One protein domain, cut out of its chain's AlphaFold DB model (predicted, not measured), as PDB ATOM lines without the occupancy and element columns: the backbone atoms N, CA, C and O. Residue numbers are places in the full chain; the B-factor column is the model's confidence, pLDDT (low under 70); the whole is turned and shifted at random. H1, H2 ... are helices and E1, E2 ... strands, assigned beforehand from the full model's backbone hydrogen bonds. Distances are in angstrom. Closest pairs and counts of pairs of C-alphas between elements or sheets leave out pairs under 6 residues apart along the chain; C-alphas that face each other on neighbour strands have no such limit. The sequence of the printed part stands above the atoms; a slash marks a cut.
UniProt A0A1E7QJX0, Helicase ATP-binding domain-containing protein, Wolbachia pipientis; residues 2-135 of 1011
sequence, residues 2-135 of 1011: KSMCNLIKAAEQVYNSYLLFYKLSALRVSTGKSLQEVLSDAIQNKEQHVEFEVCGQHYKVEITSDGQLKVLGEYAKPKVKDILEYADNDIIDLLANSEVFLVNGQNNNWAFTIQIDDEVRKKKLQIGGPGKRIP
ATOM      1  N   LYS A   2     257.509 225.513 184.668       37.06
ATOM      2  CA  LYS A   2     257.997 225.571 183.261       37.06
ATOM      3  C   LYS A   2     258.433 226.972 182.778       37.06
ATOM      4  O   LYS A   2     259.483 227.070 182.162       37.06
ATOM      5  N   SER A   3     257.706 228.051 183.101       51.66
ATOM      6  CA  SER A   3     258.113 229.413 182.685       51.66
ATOM      7  C   SER A   3     259.357 229.943 183.415       51.66
ATOM      8  O   SER A   3     260.086 230.763 182.875       51.66
ATOM      9  N   MET A   4     259.636 229.448 184.624       53.41
ATOM     10  CA  MET A   4     260.748 229.906 185.461       53.41
ATOM     11  C   MET A   4     262.081 229.270 185.043       53.41
ATOM     12  O   MET A   4     263.099 229.952 184.979       53.41
ATOM     13  N   CYS A   5     262.049 227.988 184.660       56.56
ATOM     14  CA  CYS A   5     263.199 227.290 184.078       56.56
ATOM     15  C   CYS A   5     263.613 227.904 182.724       56.56
ATOM     16  O   CYS A   5     264.798 227.967 182.414       56.56
ATOM     17  N   ASN A   6     262.649 228.431 181.957       74.81
ATOM     18  CA  ASN A   6     262.926 229.172 180.722       74.81
ATOM     19  C   ASN A   6     263.587 230.534 180.992       74.81
ATOM     20  O   ASN A   6     264.442 230.956 180.222       74.81
ATOM     21  N   LEU A   7     263.231 231.205 182.092       84.19
ATOM     22  CA  LEU A   7     263.733 232.543 182.410       84.19
ATOM     23  C   LEU A   7     265.201 232.531 182.871       84.19
ATOM     24  O   LEU A   7     265.980 233.366 182.424       84.19
ATOM     25  N   ILE A   8     265.600 231.557 183.704       89.12
ATOM     26  CA  ILE A   8     267.011 231.383 184.107       89.12
ATOM     27  C   ILE A   8     267.866 231.039 182.886       89.12
ATOM     28  O   ILE A   8     268.854 231.719 182.632       89.12
ATOM     29  N   LYS A   9     267.451 230.055 182.076       89.69
ATOM     30  CA  LYS A   9     268.179 229.676 180.854       89.69
ATOM     31  C   LYS A   9     268.337 230.846 179.883       89.69
ATOM     32  O   LYS A   9     269.426 231.052 179.357       89.69
ATOM     33  N   ALA A  10     267.277 231.629 179.674       91.12
ATOM     34  CA  ALA A  10     267.341 232.837 178.858       91.12
ATOM     35  C   ALA A  10     268.326 233.863 179.446       91.12
ATOM     36  O   ALA A  10     269.098 234.465 178.702       91.12
ATOM     37  N   ALA A  11     268.353 234.041 180.770       92.25
ATOM     38  CA  ALA A  11     269.282 234.960 181.426       92.25
ATOM     39  C   ALA A  11     270.740 234.499 181.281       92.25
ATOM     40  O   ALA A  11     271.599 235.302 180.922       92.25
ATOM     41  N   GLU A  12     271.013 233.209 181.476       93.25
ATOM     42  CA  GLU A  12     272.339 232.618 181.267       93.25
ATOM     43  C   GLU A  12     272.812 232.770 179.815       93.25
ATOM     44  O   GLU A  12     273.970 233.121 179.584       93.25
ATOM     45  N   GLN A  13     271.925 232.557 178.835       92.50
ATOM     46  CA  GLN A  13     272.231 232.767 177.416       92.50
ATOM     47  C   GLN A  13     272.571 234.234 177.124       92.50
ATOM     48  O   GLN A  13     273.631 234.509 176.568       92.50
ATOM     49  N   VAL A  14     271.730 235.188 177.551       93.75
ATOM     50  CA  VAL A  14     271.993 236.630 177.369       93.75
ATOM     51  C   VAL A  14     273.332 237.024 177.986       93.75
ATOM     52  O   VAL A  14     274.129 237.715 177.348       93.75
ATOM     53  N   TYR A  15     273.589 236.569 179.214       94.19
ATOM     54  CA  TYR A  15     274.815 236.869 179.940       94.19
ATOM     55  C   TYR A  15     276.050 236.334 179.221       94.19
ATOM     56  O   TYR A  15     276.948 237.109 178.891       94.19
ATOM     57  N   ASN A  16     276.079 235.031 178.930       93.31
ATOM     58  CA  ASN A  16     277.224 234.376 178.306       93.31
ATOM     59  C   ASN A  16     277.514 234.937 176.913       93.31
ATOM     60  O   ASN A  16     278.674 235.165 176.584       93.31
ATOM     61  N   SER A  17     276.488 235.218 176.110       93.12
ATOM     62  CA  SER A  17     276.683 235.739 174.758       93.12
ATOM     63  C   SER A  17     277.224 237.167 174.745       93.12
ATOM     64  O   SER A  17     278.172 237.444 174.015       93.12
ATOM     65  N   TYR A  18     276.703 238.083 175.572       93.50
ATOM     66  CA  TYR A  18     277.299 239.422 175.665       93.50
ATOM     67  C   TYR A  18     278.676 239.396 176.334       93.50
ATOM     68  O   TYR A  18     279.535 240.196 175.963       93.50
ATOM     69  N   LEU A  19     278.905 238.493 177.295       92.44
ATOM     70  CA  LEU A  19     280.202 238.347 177.955       92.44
ATOM     71  C   LEU A  19     281.248 237.881 176.948       92.44
ATOM     72  O   LEU A  19     282.329 238.464 176.876       92.44
ATOM     73  N   LEU A  20     280.896 236.883 176.138       92.81
ATOM     74  CA  LEU A  20     281.724 236.383 175.053       92.81
ATOM     75  C   LEU A  20     282.006 237.490 174.033       92.81
ATOM     76  O   LEU A  20     283.164 237.702 173.686       92.81
ATOM     77  N   PHE A  21     280.995 238.270 173.633       91.44
ATOM     78  CA  PHE A  21     281.185 239.424 172.746       91.44
ATOM     79  C   PHE A  21     282.186 240.435 173.323       91.44
ATOM     80  O   PHE A  21     283.132 240.833 172.647       91.44
ATOM     81  N   TYR A  22     282.009 240.814 174.591       89.62
ATOM     82  CA  TYR A  22     282.884 241.755 175.287       89.62
ATOM     83  C   TYR A  22     284.323 241.240 175.405       89.62
ATOM     84  O   TYR A  22     285.273 241.977 175.129       89.62
ATOM     85  N   LYS A  23     284.495 239.979 175.809       89.62
ATOM     86  CA  LYS A  23     285.809 239.398 176.099       89.62
ATOM     87  C   LYS A  23     286.576 238.994 174.844       89.62
ATOM     88  O   LYS A  23     287.781 239.212 174.822       89.62
ATOM     89  N   LEU A  24     285.923 238.510 173.782       89.19
ATOM     90  CA  LEU A  24     286.601 238.187 172.515       89.19
ATOM     91  C   LEU A  24     287.271 239.413 171.890       89.19
ATOM     92  O   LEU A  24     288.404 239.323 171.422       89.19
ATOM     93  N   SER A  25     286.614 240.574 171.933       80.25
ATOM     94  CA  SER A  25     287.201 241.829 171.447       80.25
ATOM     95  C   SER A  25     288.391 242.306 172.293       80.25
ATOM     96  O   SER A  25     289.266 243.017 171.793       80.25
ATOM     97  N   ALA A  26     288.449 241.916 173.570       84.12
ATOM     98  CA  ALA A  26     289.543 242.257 174.476       84.12
ATOM     99  C   ALA A  26     290.695 241.236 174.453       84.12
ATOM    100  O   ALA A  26     291.823 241.598 174.798       84.12
ATOM    101  N   LEU A  27     290.436 239.992 174.037       88.06
ATOM    102  CA  LEU A  27     291.390 238.892 174.136       88.06
ATOM    103  C   LEU A  27     292.648 239.153 173.295       88.06
ATOM    104  O   LEU A  27     292.592 239.627 172.152       88.06
ATOM    105  N   ARG A  28     293.803 238.846 173.885       89.00
ATOM    106  CA  ARG A  28     295.122 238.953 173.260       89.00
ATOM    107  C   ARG A  28     295.772 237.576 173.234       89.00
ATOM    108  O   ARG A  28     295.732 236.857 174.226       89.00
ATOM    109  N   VAL A  29     296.366 237.227 172.100       91.44
ATOM    110  CA  VAL A  29     297.169 236.001 171.971       91.44
ATOM    111  C   VAL A  29     298.597 236.257 172.472       91.44
ATOM    112  O   VAL A  29     298.986 237.413 172.654       91.44
ATOM    113  N   SER A  30     299.405 235.210 172.663       87.56
ATOM    114  CA  SER A  30     300.780 235.312 173.194       87.56
ATOM    115  C   SER A  30     301.698 236.256 172.400       87.56
ATOM    116  O   SER A  30     302.613 236.852 172.964       87.56
ATOM    117  N   THR A  31     301.410 236.484 171.114       86.31
ATOM    118  CA  THR A  31     302.131 237.449 170.259       86.31
ATOM    119  C   THR A  31     301.785 238.918 170.539       86.31
ATOM    120  O   THR A  31     302.390 239.816 169.954       86.31
ATOM    121  N   GLY A  32     300.805 239.194 171.404       86.38
ATOM    122  CA  GLY A  32     300.310 240.536 171.723       86.38
ATOM    123  C   GLY A  32     299.282 241.095 170.732       86.38
ATOM    124  O   GLY A  32     298.682 242.134 171.021       86.38
ATOM    125  N   LYS A  33     299.035 240.417 169.600       89.56
ATOM    126  CA  LYS A  33     297.934 240.741 168.675       89.56
ATOM    127  C   LYS A  33     296.572 240.469 169.320       89.56
ATOM    128  O   LYS A  33     296.443 239.613 170.201       89.56
ATOM    129  N   SER A  34     295.539 241.179 168.870       91.44
ATOM    130  CA  SER A  34     294.162 240.824 169.227       91.44
ATOM    131  C   SER A  34     293.745 239.513 168.568       91.44
ATOM    132  O   SER A  34     294.153 239.228 167.442       91.44
ATOM    133  N   LEU A  35     292.920 238.709 169.250       90.75
ATOM    134  CA  LEU A  35     292.366 237.496 168.633       90.75
ATOM    135  C   LEU A  35     291.599 237.846 167.345       90.75
ATOM    136  O   LEU A  35     291.677 237.125 166.355       90.75
ATOM    137  N   GLN A  36     290.915 238.991 167.346       91.56
ATOM    138  CA  GLN A  36     290.224 239.522 166.179       91.56
ATOM    139  C   GLN A  36     291.163 239.741 164.983       91.56
ATOM    140  O   GLN A  36     290.818 239.318 163.886       91.56
ATOM    141  N   GLU A  37     292.329 240.366 165.189       91.25
ATOM    142  CA  GLU A  37     293.335 240.583 164.137       91.25
ATOM    143  C   GLU A  37     293.848 239.260 163.574       91.25
ATOM    144  O   GLU A  37     293.884 239.078 162.362       91.25
ATOM    145  N   VAL A  38     294.205 238.321 164.457       92.75
ATOM    146  CA  VAL A  38     294.726 237.005 164.061       92.75
ATOM    147  C   VAL A  38     293.713 236.260 163.190       92.75
ATOM    148  O   VAL A  38     294.069 235.730 162.140       92.75
ATOM    149  N   LEU A  39     292.442 236.264 163.592       92.44
ATOM    150  CA  LEU A  39     291.378 235.621 162.827       92.44
ATOM    151  C   LEU A  39     291.050 236.382 161.538       92.44
ATOM    152  O   LEU A  39     290.830 235.751 160.510       92.44
ATOM    153  N   SER A  40     291.045 237.718 161.546       91.44
ATOM    154  CA  SER A  40     290.793 238.488 160.324       91.44
ATOM    155  C   SER A  40     291.898 238.311 159.284       91.44
ATOM    156  O   SER A  40     291.582 238.194 158.100       91.44
ATOM    157  N   ASP A  41     293.164 238.238 159.712       91.62
ATOM    158  CA  ASP A  41     294.317 237.978 158.838       91.62
ATOM    159  C   ASP A  41     294.151 236.606 158.159       91.62
ATOM    160  O   ASP A  41     294.248 236.485 156.937       91.62
ATOM    161  N   ALA A  42     293.800 235.581 158.940       91.62
ATOM    162  CA  ALA A  42     293.566 234.232 158.440       91.62
ATOM    163  C   ALA A  42     292.389 234.144 157.457       91.62
ATOM    164  O   ALA A  42     292.511 233.523 156.398       91.62
ATOM    165  N   ILE A  43     291.263 234.807 157.754       89.81
ATOM    166  CA  ILE A  43     290.115 234.866 156.834       89.81
ATOM    167  C   ILE A  43     290.515 235.552 155.522       89.81
ATOM    168  O   ILE A  43     290.160 235.073 154.443       89.81
ATOM    169  N   GLN A  44     291.279 236.646 155.582       89.31
ATOM    170  CA  GLN A  44     291.770 237.341 154.386       89.31
ATOM    171  C   GLN A  44     292.719 236.470 153.554       89.31
ATOM    172  O   GLN A  44     292.648 236.491 152.323       89.31
ATOM    173  N   ASN A  45     293.536 235.650 154.215       91.25
ATOM    174  CA  ASN A  45     294.431 234.685 153.580       91.25
ATOM    175  C   ASN A  45     293.733 233.386 153.139       91.25
ATOM    176  O   ASN A  45     294.377 232.528 152.536       91.25
ATOM    177  N   LYS A  46     292.421 233.248 153.386       90.19
ATOM    178  CA  LYS A  46     291.617 232.044 153.107       90.19
ATOM    179  C   LYS A  46     292.143 230.789 153.814       90.19
ATOM    180  O   LYS A  46     292.065 229.684 153.276       90.19
ATOM    181  N   GLU A  47     292.683 230.961 155.011       92.25
ATOM    182  CA  GLU A  47     293.100 229.857 155.866       92.25
ATOM    183  C   GLU A  47     291.862 229.153 156.447       92.25
ATOM    184  O   GLU A  47     290.922 229.799 156.905       92.25
ATOM    185  N   GLN A  48     291.851 227.816 156.423       91.75
ATOM    186  CA  GLN A  48     290.763 227.013 157.008       91.75
ATOM    187  C   GLN A  48     290.955 226.764 158.506       91.75
ATOM    188  O   GLN A  48     290.003 226.442 159.216       91.75
ATOM    189  N   HIS A  49     292.187 226.904 158.996       94.44
ATOM    190  CA  HIS A  49     292.532 226.676 160.389       94.44
ATOM    191  C   HIS A  49     293.524 227.720 160.869       94.44
ATOM    192  O   HIS A  49     294.462 228.055 160.151       94.44
ATOM    193  N   VAL A  50     293.347 228.153 162.112       94.31
ATOM    194  CA  VAL A  50     294.230 229.096 162.795       94.31
ATOM    195  C   VAL A  50     294.640 228.505 164.125       94.31
ATOM    196  O   VAL A  50     293.795 228.044 164.892       94.31
ATOM    197  N   GLU A  51     295.936 228.538 164.402       93.69
ATOM    198  CA  GLU A  51     296.494 228.145 165.690       93.69
ATOM    199  C   GLU A  51     296.992 229.388 166.423       93.69
ATOM    200  O   GLU A  51     297.648 230.257 165.847       93.69
ATOM    201  N   PHE A  52     296.655 229.490 167.703       93.00
ATOM    202  CA  PHE A  52     297.096 230.582 168.561       93.00
ATOM    203  C   PHE A  52     297.253 230.099 169.997       93.00
ATOM    204  O   PHE A  52     296.785 229.027 170.373       93.00
ATOM    205  N   GLU A  53     297.930 230.895 170.814       91.94
ATOM    206  CA  GLU A  53     298.197 230.567 172.208       91.94
ATOM    207  C   GLU A  53     297.625 231.656 173.117       91.94
ATOM    208  O   GLU A  53     297.833 232.850 172.877       91.94
ATOM    209  N   VAL A  54     296.908 231.244 174.162       86.81
ATOM    210  CA  VAL A  54     296.371 232.116 175.216       86.81
ATOM    211  C   VAL A  54     296.768 231.506 176.557       86.81
ATOM    212  O   VAL A  54     296.587 230.311 176.772       86.81
ATOM    213  N   CYS A  55     297.361 232.309 177.443       83.44
ATOM    214  CA  CYS A  55     297.803 231.876 178.776       83.44
ATOM    215  C   CYS A  55     298.665 230.591 178.799       83.44
ATOM    216  O   CYS A  55     298.544 229.786 179.720       83.44
ATOM    217  N   GLY A  56     299.540 230.386 177.808       83.19
ATOM    218  CA  GLY A  56     300.404 229.198 177.751       83.19
ATOM    219  C   GLY A  56     299.743 227.945 177.167       83.19
ATOM    220  O   GLY A  56     300.376 226.893 177.126       83.19
ATOM    221  N   GLN A  57     298.475 228.021 176.746       89.88
ATOM    222  CA  GLN A  57     297.743 226.917 176.125       89.88
ATOM    223  C   GLN A  57     297.520 227.184 174.636       89.88
ATOM    224  O   GLN A  57     297.135 228.286 174.244       89.88
ATOM    225  N   HIS A  58     297.766 226.162 173.814       92.00
ATOM    226  CA  HIS A  58     297.564 226.216 172.369       92.00
ATOM    227  C   HIS A  58     296.141 225.812 171.999       92.00
ATOM    228  O   HIS A  58     295.661 224.749 172.388       92.00
ATOM    229  N   TYR A  59     295.510 226.646 171.184       93.06
ATOM    230  CA  TYR A  59     294.163 226.462 170.678       93.06
ATOM    231  C   TYR A  59     294.178 226.449 169.155       93.06
ATOM    232  O   TYR A  59     294.970 227.147 168.517       93.06
ATOM    233  N   LYS A  60     293.269 225.666 168.574       94.56
ATOM    234  CA  LYS A  60     293.064 225.582 167.130       94.56
ATOM    235  C   LYS A  60     291.616 225.899 166.799       94.56
ATOM    236  O   LYS A  60     290.710 225.275 167.346       94.56
ATOM    237  N   VAL A  61     291.400 226.850 165.899       94.31
ATOM    238  CA  VAL A  61     290.073 227.251 165.423       94.31
ATOM    239  C   VAL A  61     289.951 226.911 163.944       94.31
ATOM    240  O   VAL A  61     290.805 227.278 163.144       94.31
ATOM    241  N   GLU A  62     288.898 226.186 163.590       95.06
ATOM    242  CA  GLU A  62     288.428 225.994 162.222       95.06
ATOM    243  C   GLU A  62     287.567 227.191 161.805       95.06
ATOM    244  O   GLU A  62     286.686 227.625 162.551       95.06
ATOM    245  N   ILE A  63     287.842 227.719 160.615       93.56
ATOM    246  CA  ILE A  63     287.063 228.772 159.968       93.56
ATOM    247  C   ILE A  63     286.273 228.107 158.846       93.56
ATOM    248  O   ILE A  63     286.839 227.653 157.847       93.56
ATOM    249  N   THR A  64     284.959 228.034 159.010       88.44
ATOM    250  CA  THR A  64     284.075 227.428 158.012       88.44
ATOM    251  C   THR A  64     283.905 228.344 156.795       88.44
ATOM    252  O   THR A  64     284.193 229.543 156.828       88.44
ATOM    253  N   SER A  65     283.389 227.797 155.692       81.25
ATOM    254  CA  SER A  65     283.166 228.554 154.449       81.25
ATOM    255  C   SER A  65     282.187 229.726 154.587       81.25
ATOM    256  O   SER A  65     282.238 230.660 153.791       81.25
ATOM    257  N   ASP A  66     281.288 229.674 155.569       81.25
ATOM    258  CA  ASP A  66     280.335 230.731 155.926       81.25
ATOM    259  C   ASP A  66     280.864 231.687 157.015       81.25
ATOM    260  O   ASP A  66     280.152 232.598 157.433       81.25
ATOM    261  N   GLY A  67     282.125 231.531 157.438       82.44
ATOM    262  CA  GLY A  67     282.798 232.427 158.385       82.44
ATOM    263  C   GLY A  67     282.506 232.138 159.860       82.44
ATOM    264  O   GLY A  67     282.800 232.983 160.713       82.44
ATOM    265  N   GLN A  68     281.932 230.972 160.170       92.00
ATOM    266  CA  GLN A  68     281.775 230.482 161.536       92.00
ATOM    267  C   GLN A  68     283.135 230.054 162.094       92.00
ATOM    268  O   GLN A  68     283.966 229.461 161.405       92.00
ATOM    269  N   LEU A  69     283.346 230.345 163.371       93.50
ATOM    270  CA  LEU A  69     284.524 229.968 164.130       93.50
ATOM    271  C   LEU A  69     284.186 228.755 164.989       93.50
ATOM    272  O   LEU A  69     283.278 228.813 165.819       93.50
ATOM    273  N   LYS A  70     284.931 227.664 164.819       92.94
ATOM    274  CA  LYS A  70     284.760 226.440 165.600       92.94
ATOM    275  C   LYS A  70     286.069 226.051 166.265       92.94
ATOM    276  O   LYS A  70     287.033 225.685 165.598       92.94
ATOM    277  N   VAL A  71     286.115 226.123 167.591       90.62
ATOM    278  CA  VAL A  71     287.287 225.672 168.352       90.62
ATOM    279  C   VAL A  71     287.354 224.144 168.294       90.62
ATOM    280  O   VAL A  71     286.368 223.464 168.569       90.62
ATOM    281  N   LEU A  72     288.506 223.594 167.913       89.06
ATOM    282  CA  LEU A  72     288.736 222.153 167.840       89.06
ATOM    283  C   LEU A  72     289.215 221.629 169.202       89.06
ATOM    284  O   LEU A  72     290.106 222.216 169.816       89.06
ATOM    285  N   GLY A  73     288.615 220.532 169.674       85.19
ATOM    286  CA  GLY A  73     288.896 219.915 170.977       85.19
ATOM    287  C   GLY A  73     287.628 219.604 171.778       85.19
ATOM    288  O   GLY A  73     286.519 219.913 171.342       85.19
ATOM    289  N   GLU A  74     287.796 218.978 172.944       80.88
ATOM    290  CA  GLU A  74     286.721 218.788 173.924       80.88
ATOM    291  C   GLU A  74     286.796 219.890 174.982       80.88
ATOM    292  O   GLU A  74     287.818 220.044 175.651       80.88
ATOM    293  N   TYR A  75     285.706 220.639 175.143       85.19
ATOM    294  CA  TYR A  75     285.617 221.752 176.085       85.19
ATOM    295  C   TYR A  75     284.375 221.590 176.953       85.19
ATOM    296  O   TYR A  75     283.289 221.266 176.462       85.19
ATOM    297  N   ALA A  76     284.523 221.808 178.257       79.94
ATOM    298  CA  ALA A  76     283.397 221.740 179.175       79.94
ATOM    299  C   ALA A  76     282.451 222.923 178.936       79.94
ATOM    300  O   ALA A  76     282.891 224.036 178.659       79.94
ATOM    301  N   LYS A  77     281.139 222.704 179.087       78.75
ATOM    302  CA  LYS A  77     280.176 223.808 179.045       78.75
ATOM    303  C   LYS A  77     280.435 224.743 180.240       78.75
ATOM    304  O   LYS A  77     280.297 224.284 181.380       78.75
ATOM    305  N   PRO A  78     280.758 226.030 180.022       77.88
ATOM    306  CA  PRO A  78     281.062 226.944 181.116       77.88
ATOM    307  C   PRO A  78     279.830 227.171 181.986       77.88
ATOM    308  O   PRO A  78     278.728 227.398 181.478       77.88
ATOM    309  N   LYS A  79     280.016 227.139 183.306       84.62
ATOM    310  CA  LYS A  79     278.990 227.594 184.249       84.62
ATOM    311  C   LYS A  79     278.987 229.115 184.302       84.62
ATOM    312  O   LYS A  79     280.041 229.743 184.214       84.62
ATOM    313  N   VAL A  80     277.804 229.695 184.485       89.62
ATOM    314  CA  VAL A  80     277.681 231.133 184.706       89.62
ATOM    315  C   VAL A  80     278.262 231.494 186.070       89.62
ATOM    316  O   VAL A  80     277.893 230.901 187.085       89.62
ATOM    317  N   LYS A  81     279.178 232.460 186.076       89.44
ATOM    318  CA  LYS A  81     279.871 232.963 187.267       89.44
ATOM    319  C   LYS A  81     279.986 234.487 187.236       89.44
ATOM    320  O   LYS A  81     279.584 235.120 186.255       89.44
ATOM    321  N   ASP A  82     280.496 235.090 188.306       84.31
ATOM    322  CA  ASP A  82     280.756 236.532 188.310       84.31
ATOM    323  C   ASP A  82     281.812 236.881 187.243       84.31
ATOM    324  O   ASP A  82     282.706 236.080 186.964       84.31
ATOM    325  N   ILE A  83     281.730 238.067 186.628       82.88
ATOM    326  CA  ILE A  83     282.660 238.489 185.570       82.88
ATOM    327  C   ILE A  83     284.130 238.421 186.014       82.88
ATOM    328  O   ILE A  83     285.004 238.140 185.190       82.88
ATOM    329  N   LEU A  84     284.413 238.664 187.297       80.62
ATOM    330  CA  LEU A  84     285.769 238.590 187.851       80.62
ATOM    331  C   LEU A  84     286.313 237.164 187.944       80.62
ATOM    332  O   LEU A  84     287.526 236.979 187.982       80.62
ATOM    333  N   GLU A  85     285.434 236.167 187.973       86.88
ATOM    334  CA  GLU A  85     285.813 234.762 188.095       86.88
ATOM    335  C   GLU A  85     286.130 234.121 186.734       86.88
ATOM    336  O   GLU A  85     286.628 232.994 186.698       86.88
ATOM    337  N   TYR A  86     285.857 234.803 185.612       86.25
ATOM    338  CA  TYR A  86     286.229 234.341 184.269       86.25
ATOM    339  C   TYR A  86     287.707 234.602 183.971       86.25
ATOM    340  O   TYR A  86     288.131 235.748 183.807       86.25
ATOM    341  N   ALA A  87     288.461 233.516 183.823       87.38
ATOM    342  CA  ALA A  87     289.779 233.497 183.213       87.38
ATOM    343  C   ALA A  87     289.668 233.446 181.682       87.38
ATOM    344  O   ALA A  87     288.630 233.093 181.121       87.38
ATOM    345  N   ASP A  88     290.764 233.758 180.991       86.12
ATOM    346  CA  ASP A  88     290.805 233.764 179.524       86.12
ATOM    347  C   ASP A  88     290.485 232.384 178.918       86.12
ATOM    348  O   ASP A  88     289.818 232.308 177.887       86.12
ATOM    349  N   ASN A  89     290.855 231.292 179.596       86.75
ATOM    350  CA  ASN A  89     290.497 229.934 179.175       86.75
ATOM    351  C   ASN A  89     288.978 229.691 179.214       86.75
ATOM    352  O   ASN A  89     288.443 229.068 178.304       86.75
ATOM    353  N   ASP A  90     288.256 230.257 180.190       89.81
ATOM    354  CA  ASP A  90     286.792 230.145 180.233       89.81
ATOM    355  C   ASP A  90     286.127 230.866 179.049       89.81
ATOM    356  O   ASP A  90     285.030 230.505 178.626       89.81
ATOM    357  N   ILE A  91     286.775 231.906 178.510       90.81
ATOM    358  CA  ILE A  91     286.298 232.618 177.317       90.81
ATOM    359  C   ILE A  91     286.477 231.749 176.073       90.81
ATOM    360  O   ILE A  91     285.610 231.761 175.198       90.81
ATOM    361  N   ILE A  92     287.558 230.970 176.000       90.25
ATOM    362  CA  ILE A  92     287.741 229.985 174.932       90.25
ATOM    363  C   ILE A  92     286.741 228.836 175.071       90.25
ATOM    364  O   ILE A  92     286.141 228.451 174.070       90.25
ATOM    365  N   ASP A  93     286.468 228.355 176.285       90.38
ATOM    366  CA  ASP A  93     285.416 227.359 176.515       90.38
ATOM    367  C   ASP A  93     284.036 227.900 176.096       90.38
ATOM    368  O   ASP A  93     283.247 227.192 175.463       90.38
ATOM    369  N   LEU A  94     283.739 229.174 176.388       91.75
ATOM    370  CA  LEU A  94     282.523 229.847 175.912       91.75
ATOM    371  C   LEU A  94     282.482 229.924 174.382       91.75
ATOM    372  O   LEU A  94     281.436 229.634 173.801       91.75
ATOM    373  N   LEU A  95     283.596 230.282 173.736       93.06
ATOM    374  CA  LEU A  95     283.725 230.310 172.276       93.06
ATOM    375  C   LEU A  95     283.485 228.920 171.673       93.06
ATOM    376  O   LEU A  95     282.738 228.801 170.710       93.06
ATOM    377  N   ALA A  96     284.066 227.871 172.258       91.19
ATOM    378  CA  ALA A  96     283.923 226.492 171.798       91.19
ATOM    379  C   ALA A  96     282.479 225.974 171.883       91.19
ATOM    380  O   ALA A  96     282.070 225.139 171.079       91.19
ATOM    381  N   ASN A  97     281.705 226.483 172.843       91.12
ATOM    382  CA  ASN A  97     280.314 226.096 173.081       91.12
ATOM    383  C   ASN A  97     279.285 227.057 172.452       91.12
ATOM    384  O   ASN A  97     278.088 226.903 172.703       91.12
ATOM    385  N   SER A  98     279.722 228.046 171.666       92.38
ATOM    386  CA  SER A  98     278.850 229.067 171.071       92.38
ATOM    387  C   SER A  98     278.994 229.127 169.551       92.38
ATOM    388  O   SER A  98     280.063 228.905 168.993       92.38
ATOM    389  N   GLU A  99     277.918 229.495 168.861       94.12
ATOM    390  CA  GLU A  99     277.958 229.794 167.429       94.12
ATOM    391  C   GLU A  99     278.458 231.231 167.219       94.12
ATOM    392  O   GLU A  99     277.706 232.197 167.385       94.12
ATOM    393  N   VAL A 100     279.740 231.377 166.881       95.75
ATOM    394  CA  VAL A 100     280.404 232.675 166.694       95.75
ATOM    395  C   VAL A 100     280.871 232.836 165.253       95.75
ATOM    396  O   VAL A 100     281.425 231.912 164.670       95.75
ATOM    397  N   PHE A 101     280.692 234.029 164.696       94.50
ATOM    398  CA  PHE A 101     281.130 234.399 163.351       94.50
ATOM    399  C   PHE A 101     281.956 235.679 163.413       94.50
ATOM    400  O   PHE A 101     281.680 236.556 164.239       94.50
ATOM    401  N   LEU A 102     282.923 235.827 162.510       91.38
ATOM    402  CA  LEU A 102     283.645 237.085 162.322       91.38
ATOM    403  C   LEU A 102     283.173 237.746 161.023       91.38
ATOM    404  O   LEU A 102     283.409 237.239 159.931       91.38
ATOM    405  N   VAL A 103     282.482 238.879 161.146       90.62
ATOM    406  CA  VAL A 103     281.812 239.545 160.020       90.62
ATOM    407  C   VAL A 103     282.535 240.841 159.683       90.62
ATOM    408  O   VAL A 103     282.845 241.635 160.571       90.62
ATOM    409  N   ASN A 104     282.784 241.071 158.394       87.81
ATOM    410  CA  ASN A 104     283.383 242.310 157.913       87.81
ATOM    411  C   ASN A 104     282.310 243.385 157.681       87.81
ATOM    412  O   ASN A 104     281.372 243.181 156.909       87.81
ATOM    413  N   GLY A 105     282.447 244.527 158.351       84.81
ATOM    414  CA  GLY A 105     281.573 245.680 158.175       84.81
ATOM    415  C   GLY A 105     281.978 246.610 157.035       84.81
ATOM    416  O   GLY A 105     282.924 246.381 156.282       84.81
ATOM    417  N   GLN A 106     281.274 247.738 156.950       75.19
ATOM    418  CA  GLN A 106     281.701 248.854 156.107       75.19
ATOM    419  C   GLN A 106     283.045 249.402 156.628       75.19
ATOM    420  O   GLN A 106     283.255 249.484 157.837       75.19
ATOM    421  N   ASN A 107     283.954 249.766 155.718       75.38
ATOM    422  CA  ASN A 107     285.324 250.235 156.005       75.38
ATOM    423  C   ASN A 107     286.302 249.178 156.553       75.38
ATOM    424  O   ASN A 107     287.252 249.531 157.249       75.38
ATOM    425  N   ASN A 108     286.113 247.901 156.210       76.31
ATOM    426  CA  ASN A 108     287.025 246.813 156.588       76.31
ATOM    427  C   ASN A 108     287.128 246.588 158.113       76.31
ATOM    428  O   ASN A 108     288.153 246.139 158.628       76.31
ATOM    429  N   ASN A 109     286.063 246.942 158.840       82.12
ATOM    430  CA  ASN A 109     285.974 246.784 160.284       82.12
ATOM    431  C   ASN A 109     285.364 245.419 160.621       82.12
ATOM    432  O   ASN A 109     284.141 245.252 160.584       82.12
ATOM    433  N   TRP A 110     286.214 244.442 160.921       86.69
ATOM    434  CA  TRP A 110     285.783 243.121 161.370       86.69
ATOM    435  C   TRP A 110     285.188 243.196 162.775       86.69
ATOM    436  O   TRP A 110     285.653 243.962 163.615       86.69
ATOM    437  N   ALA A 111     284.162 242.400 163.050       90.62
ATOM    438  CA  ALA A 111     283.579 242.303 164.380       90.62
ATOM    439  C   ALA A 111     282.997 240.911 164.617       90.62
ATOM    440  O   ALA A 111     282.456 240.281 163.705       90.62
ATOM    441  N   PHE A 112     283.093 240.443 165.860       93.25
ATOM    442  CA  PHE A 112     282.468 239.193 166.267       93.25
ATOM    443  C   PHE A 112     280.954 239.345 166.324       93.25
ATOM    444  O   PHE A 112     280.432 240.359 166.791       93.25
ATOM    445  N   THR A 113     280.259 238.302 165.892       94.06
ATOM    446  CA  THR A 113     278.822 238.137 166.079       94.06
ATOM    447  C   THR A 113     278.559 236.785 166.717       94.06
ATOM    448  O   THR A 113     279.184 235.796 166.339       94.06
ATOM    449  N   ILE A 114     277.665 236.746 167.697       95.31
ATOM    450  CA  ILE A 114     277.312 235.538 168.445       95.31
ATOM    451  C   ILE A 114     275.837 235.246 168.211       95.31
ATOM    452  O   ILE A 114     275.003 236.142 168.356       95.31
ATOM    453  N   GLN A 115     275.517 234.010 167.841       94.62
ATOM    454  CA  GLN A 115     274.136 233.568 167.694       94.62
ATOM    455  C   GLN A 115     273.572 233.110 169.040       94.62
ATOM    456  O   GLN A 115     274.221 232.378 169.789       94.62
ATOM    457  N   ILE A 116     272.340 233.524 169.323       93.38
ATOM    458  CA  ILE A 116     271.530 233.046 170.445       93.38
ATOM    459  C   ILE A 116     270.306 232.319 169.912       93.38
ATOM    460  O   ILE A 116     269.672 232.767 168.956       93.38
ATOM    461  N   ASP A 117     269.946 231.228 170.575       90.75
ATOM    462  CA  ASP A 117     268.726 230.477 170.317       90.75
ATOM    463  C   ASP A 117     267.501 231.111 170.993       90.75
ATOM    464  O   ASP A 117     267.322 231.031 172.205       90.75
ATOM    465  N   ASP A 118     266.599 231.690 170.200       89.69
ATOM    466  CA  ASP A 118     265.225 231.970 170.627       89.69
ATOM    467  C   ASP A 118     264.418 230.667 170.540       89.69
ATOM    468  O   ASP A 118     263.785 230.367 169.522       89.69
ATOM    469  N   GLU A 119     264.475 229.868 171.610       87.31
ATOM    470  CA  GLU A 119     263.784 228.573 171.706       87.31
ATOM    471  C   GLU A 119     262.263 228.707 171.541       87.31
ATOM    472  O   GLU A 119     261.618 227.824 170.966       87.31
ATOM    473  N   VAL A 120     261.683 229.821 172.006       84.12
ATOM    474  CA  VAL A 120     260.235 230.070 171.949       84.12
ATOM    475  C   VAL A 120     259.786 230.233 170.503       84.12
ATOM    476  O   VAL A 120     258.798 229.631 170.076       84.12
ATOM    477  N   ARG A 121     260.518 231.036 169.727       85.88
ATOM    478  CA  ARG A 121     260.145 231.382 168.346       85.88
ATOM    479  C   ARG A 121     260.881 230.543 167.306       85.88
ATOM    480  O   ARG A 121     260.621 230.719 166.116       85.88
ATOM    481  N   LYS A 122     261.750 229.625 167.748       87.12
ATOM    482  CA  LYS A 122     262.596 228.736 166.933       87.12
ATOM    483  C   LYS A 122     263.419 229.510 165.906       87.12
ATOM    484  O   LYS A 122     263.401 229.198 164.715       87.12
ATOM    485  N   LYS A 123     264.093 230.565 166.364       89.69
ATOM    486  CA  LYS A 123     264.909 231.452 165.526       89.69
ATOM    487  C   LYS A 123     266.270 231.685 166.164       89.69
ATOM    488  O   LYS A 123     266.394 231.687 167.380       89.69
ATOM    489  N   LYS A 124     267.265 231.941 165.322       91.25
ATOM    490  CA  LYS A 124     268.587 232.397 165.748       91.25
ATOM    491  C   LYS A 124     268.608 233.927 165.744       91.25
ATOM    492  O   LYS A 124     268.126 234.550 164.793       91.25
ATOM    493  N   LEU A 125     269.091 234.528 166.824       92.94
ATOM    494  CA  LEU A 125     269.262 235.973 166.968       92.94
ATOM    495  C   LEU A 125     270.747 236.305 166.980       92.94
ATOM    496  O   LEU A 125     271.516 235.666 167.688       92.94
ATOM    497  N   GLN A 126     271.128 237.360 166.272       92.56
ATOM    498  CA  GLN A 126     272.519 237.783 166.191       92.56
ATOM    499  C   GLN A 126     272.809 238.912 167.185       92.56
ATOM    500  O   GLN A 126     272.176 239.970 167.142       92.56
ATOM    501  N   ILE A 127     273.784 238.689 168.065       92.12
ATOM    502  CA  ILE A 127     274.351 239.697 168.967       92.12
ATOM    503  C   ILE A 127     275.697 240.163 168.436       92.12
ATOM    504  O   ILE A 127     276.502 239.360 167.970       92.12
ATOM    505  N   GLY A 128     275.964 241.460 168.575       89.88
ATOM    506  CA  GLY A 128     277.230 242.052 168.165       89.88
ATOM    507  C   GLY A 128     277.309 242.268 166.658       89.88
ATOM    508  O   GLY A 128     276.298 242.322 165.958       89.88
ATOM    509  N   GLY A 129     278.530 242.418 166.164       90.44
ATOM    510  CA  GLY A 129     278.814 242.751 164.775       90.44
ATOM    511  C   GLY A 129     279.128 244.223 164.536       90.44
ATOM    512  O   GLY A 129     279.174 245.028 165.473       90.44
ATOM    513  N   PRO A 130     279.405 244.583 163.274       87.81
ATOM    514  CA  PRO A 130     279.880 245.915 162.936       87.81
ATOM    515  C   PRO A 130     278.875 246.998 163.341       87.81
ATOM    516  O   PRO A 130     277.700 246.935 162.991       87.81
ATOM    517  N   GLY A 131     279.342 248.003 164.086       83.88
ATOM    518  CA  GLY A 131     278.505 249.110 164.563       83.88
ATOM    519  C   GLY A 131     277.671 248.808 165.813       83.88
ATOM    520  O   GLY A 131     277.007 249.717 166.311       83.88
ATOM    521  N   LYS A 132     277.722 247.584 166.361       87.88
ATOM    522  CA  LYS A 132     277.076 247.274 167.643       87.88
ATOM    523  C   LYS A 132     277.938 247.699 168.835       87.88
ATOM    524  O   LYS A 132     279.161 247.571 168.826       87.88
ATOM    525  N   ARG A 133     277.286 248.199 169.885       87.31
ATOM    526  CA  ARG A 133     277.901 248.619 171.149       87.31
ATOM    527  C   ARG A 133     278.210 247.425 172.041       87.31
ATOM    528  O   ARG A 133     277.408 246.505 172.175       87.31
ATOM    529  N   ILE A 134     279.343 247.511 172.727       79.75
ATOM    530  CA  ILE A 134     279.786 246.529 173.713       79.75
ATOM    531  C   ILE A 134     279.427 247.046 175.119       79.75
ATOM    532  O   ILE A 134     279.687 248.217 175.413       79.75
ATOM    533  N   PRO A 135     278.825 246.223 175.998       76.06
ATOM    534  CA  PRO A 135     278.507 246.643 177.360       76.06
ATOM    535  C   PRO A 135     279.768 246.763 178.233       76.06
ATOM    536  O   PRO A 135     280.782 246.108 178.004       76.06
TER     537      PRO A 135
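This is residues 2 to 135 of the 1011 residues of the protein "Helicase ATP-binding domain-containing protein" of Wolbachia pipientis (UniProt A0A1E7QJX0). A strongly twisted sheet of six strands curls round the short helix H2, while the long helix H1 runs along E5 and H3 packs on both H1 and E3. The 134 printed residues, with three named helices and six named strands, run H1 H2 E1 E2 E3 H3 E4 E5 E6; the sheet's order is E1 - E2 - E3 - E4 - E5 - E6, all antiparallel. The class is mixed, in two layers, with the helices on one face of the sheet. The whole is compact, radius of gyration of the C-alphas 14.9 A, spanning 47 by 34 by 26 A.

Start with H1, residues 2 to 26: its residues 24 to 25 alone touch H2, residues 35 to 44, about perpendicular at 78 degrees, closest C-alphas Ser 25 and Gln 36, 6.5 A. Next find the meander E1, 49 to 54, E2, 57 to 63, and E3, 68 to 72, two hairpins of antiparallel neighbours, with N 52 and O 59 at 3.0 A and N 62 and O 70 at 2.8 A. H1 residues 16 to 24 alone touch H3, residues 88 to 96, at a steep tilt of 62 degrees, opposite ways, closest C-alphas Leu 20 and Ile 91, 6.3 A. A second meander of hairpins is E4, 100 to 104, E5, 110 to 118, and E6, 123 to 128, with N 103 and O 111 at 2.9 A and N 116 and O 125 at 2.8 A. E3 and E4 are antiparallel neighbours, with N 69 and O 100 within hydrogen-bond range at 2.8 A. Every O i to N i+4 pair is within hydrogen-bond range in H2 and H3, and 19 of 21 in H1.

Find C-alpha 2 at (257.997, 225.571, 183.261); H1 runs 36.8 A to C-alpha 26. E5 spans 25.2 A, and E6 ends at C-alpha 128, (277.230, 242.052, 168.165).

The printed part has no cut. The link E3 to H3, residues 73 to 87, is long. Residues 2 to 5 are under pLDDT 70.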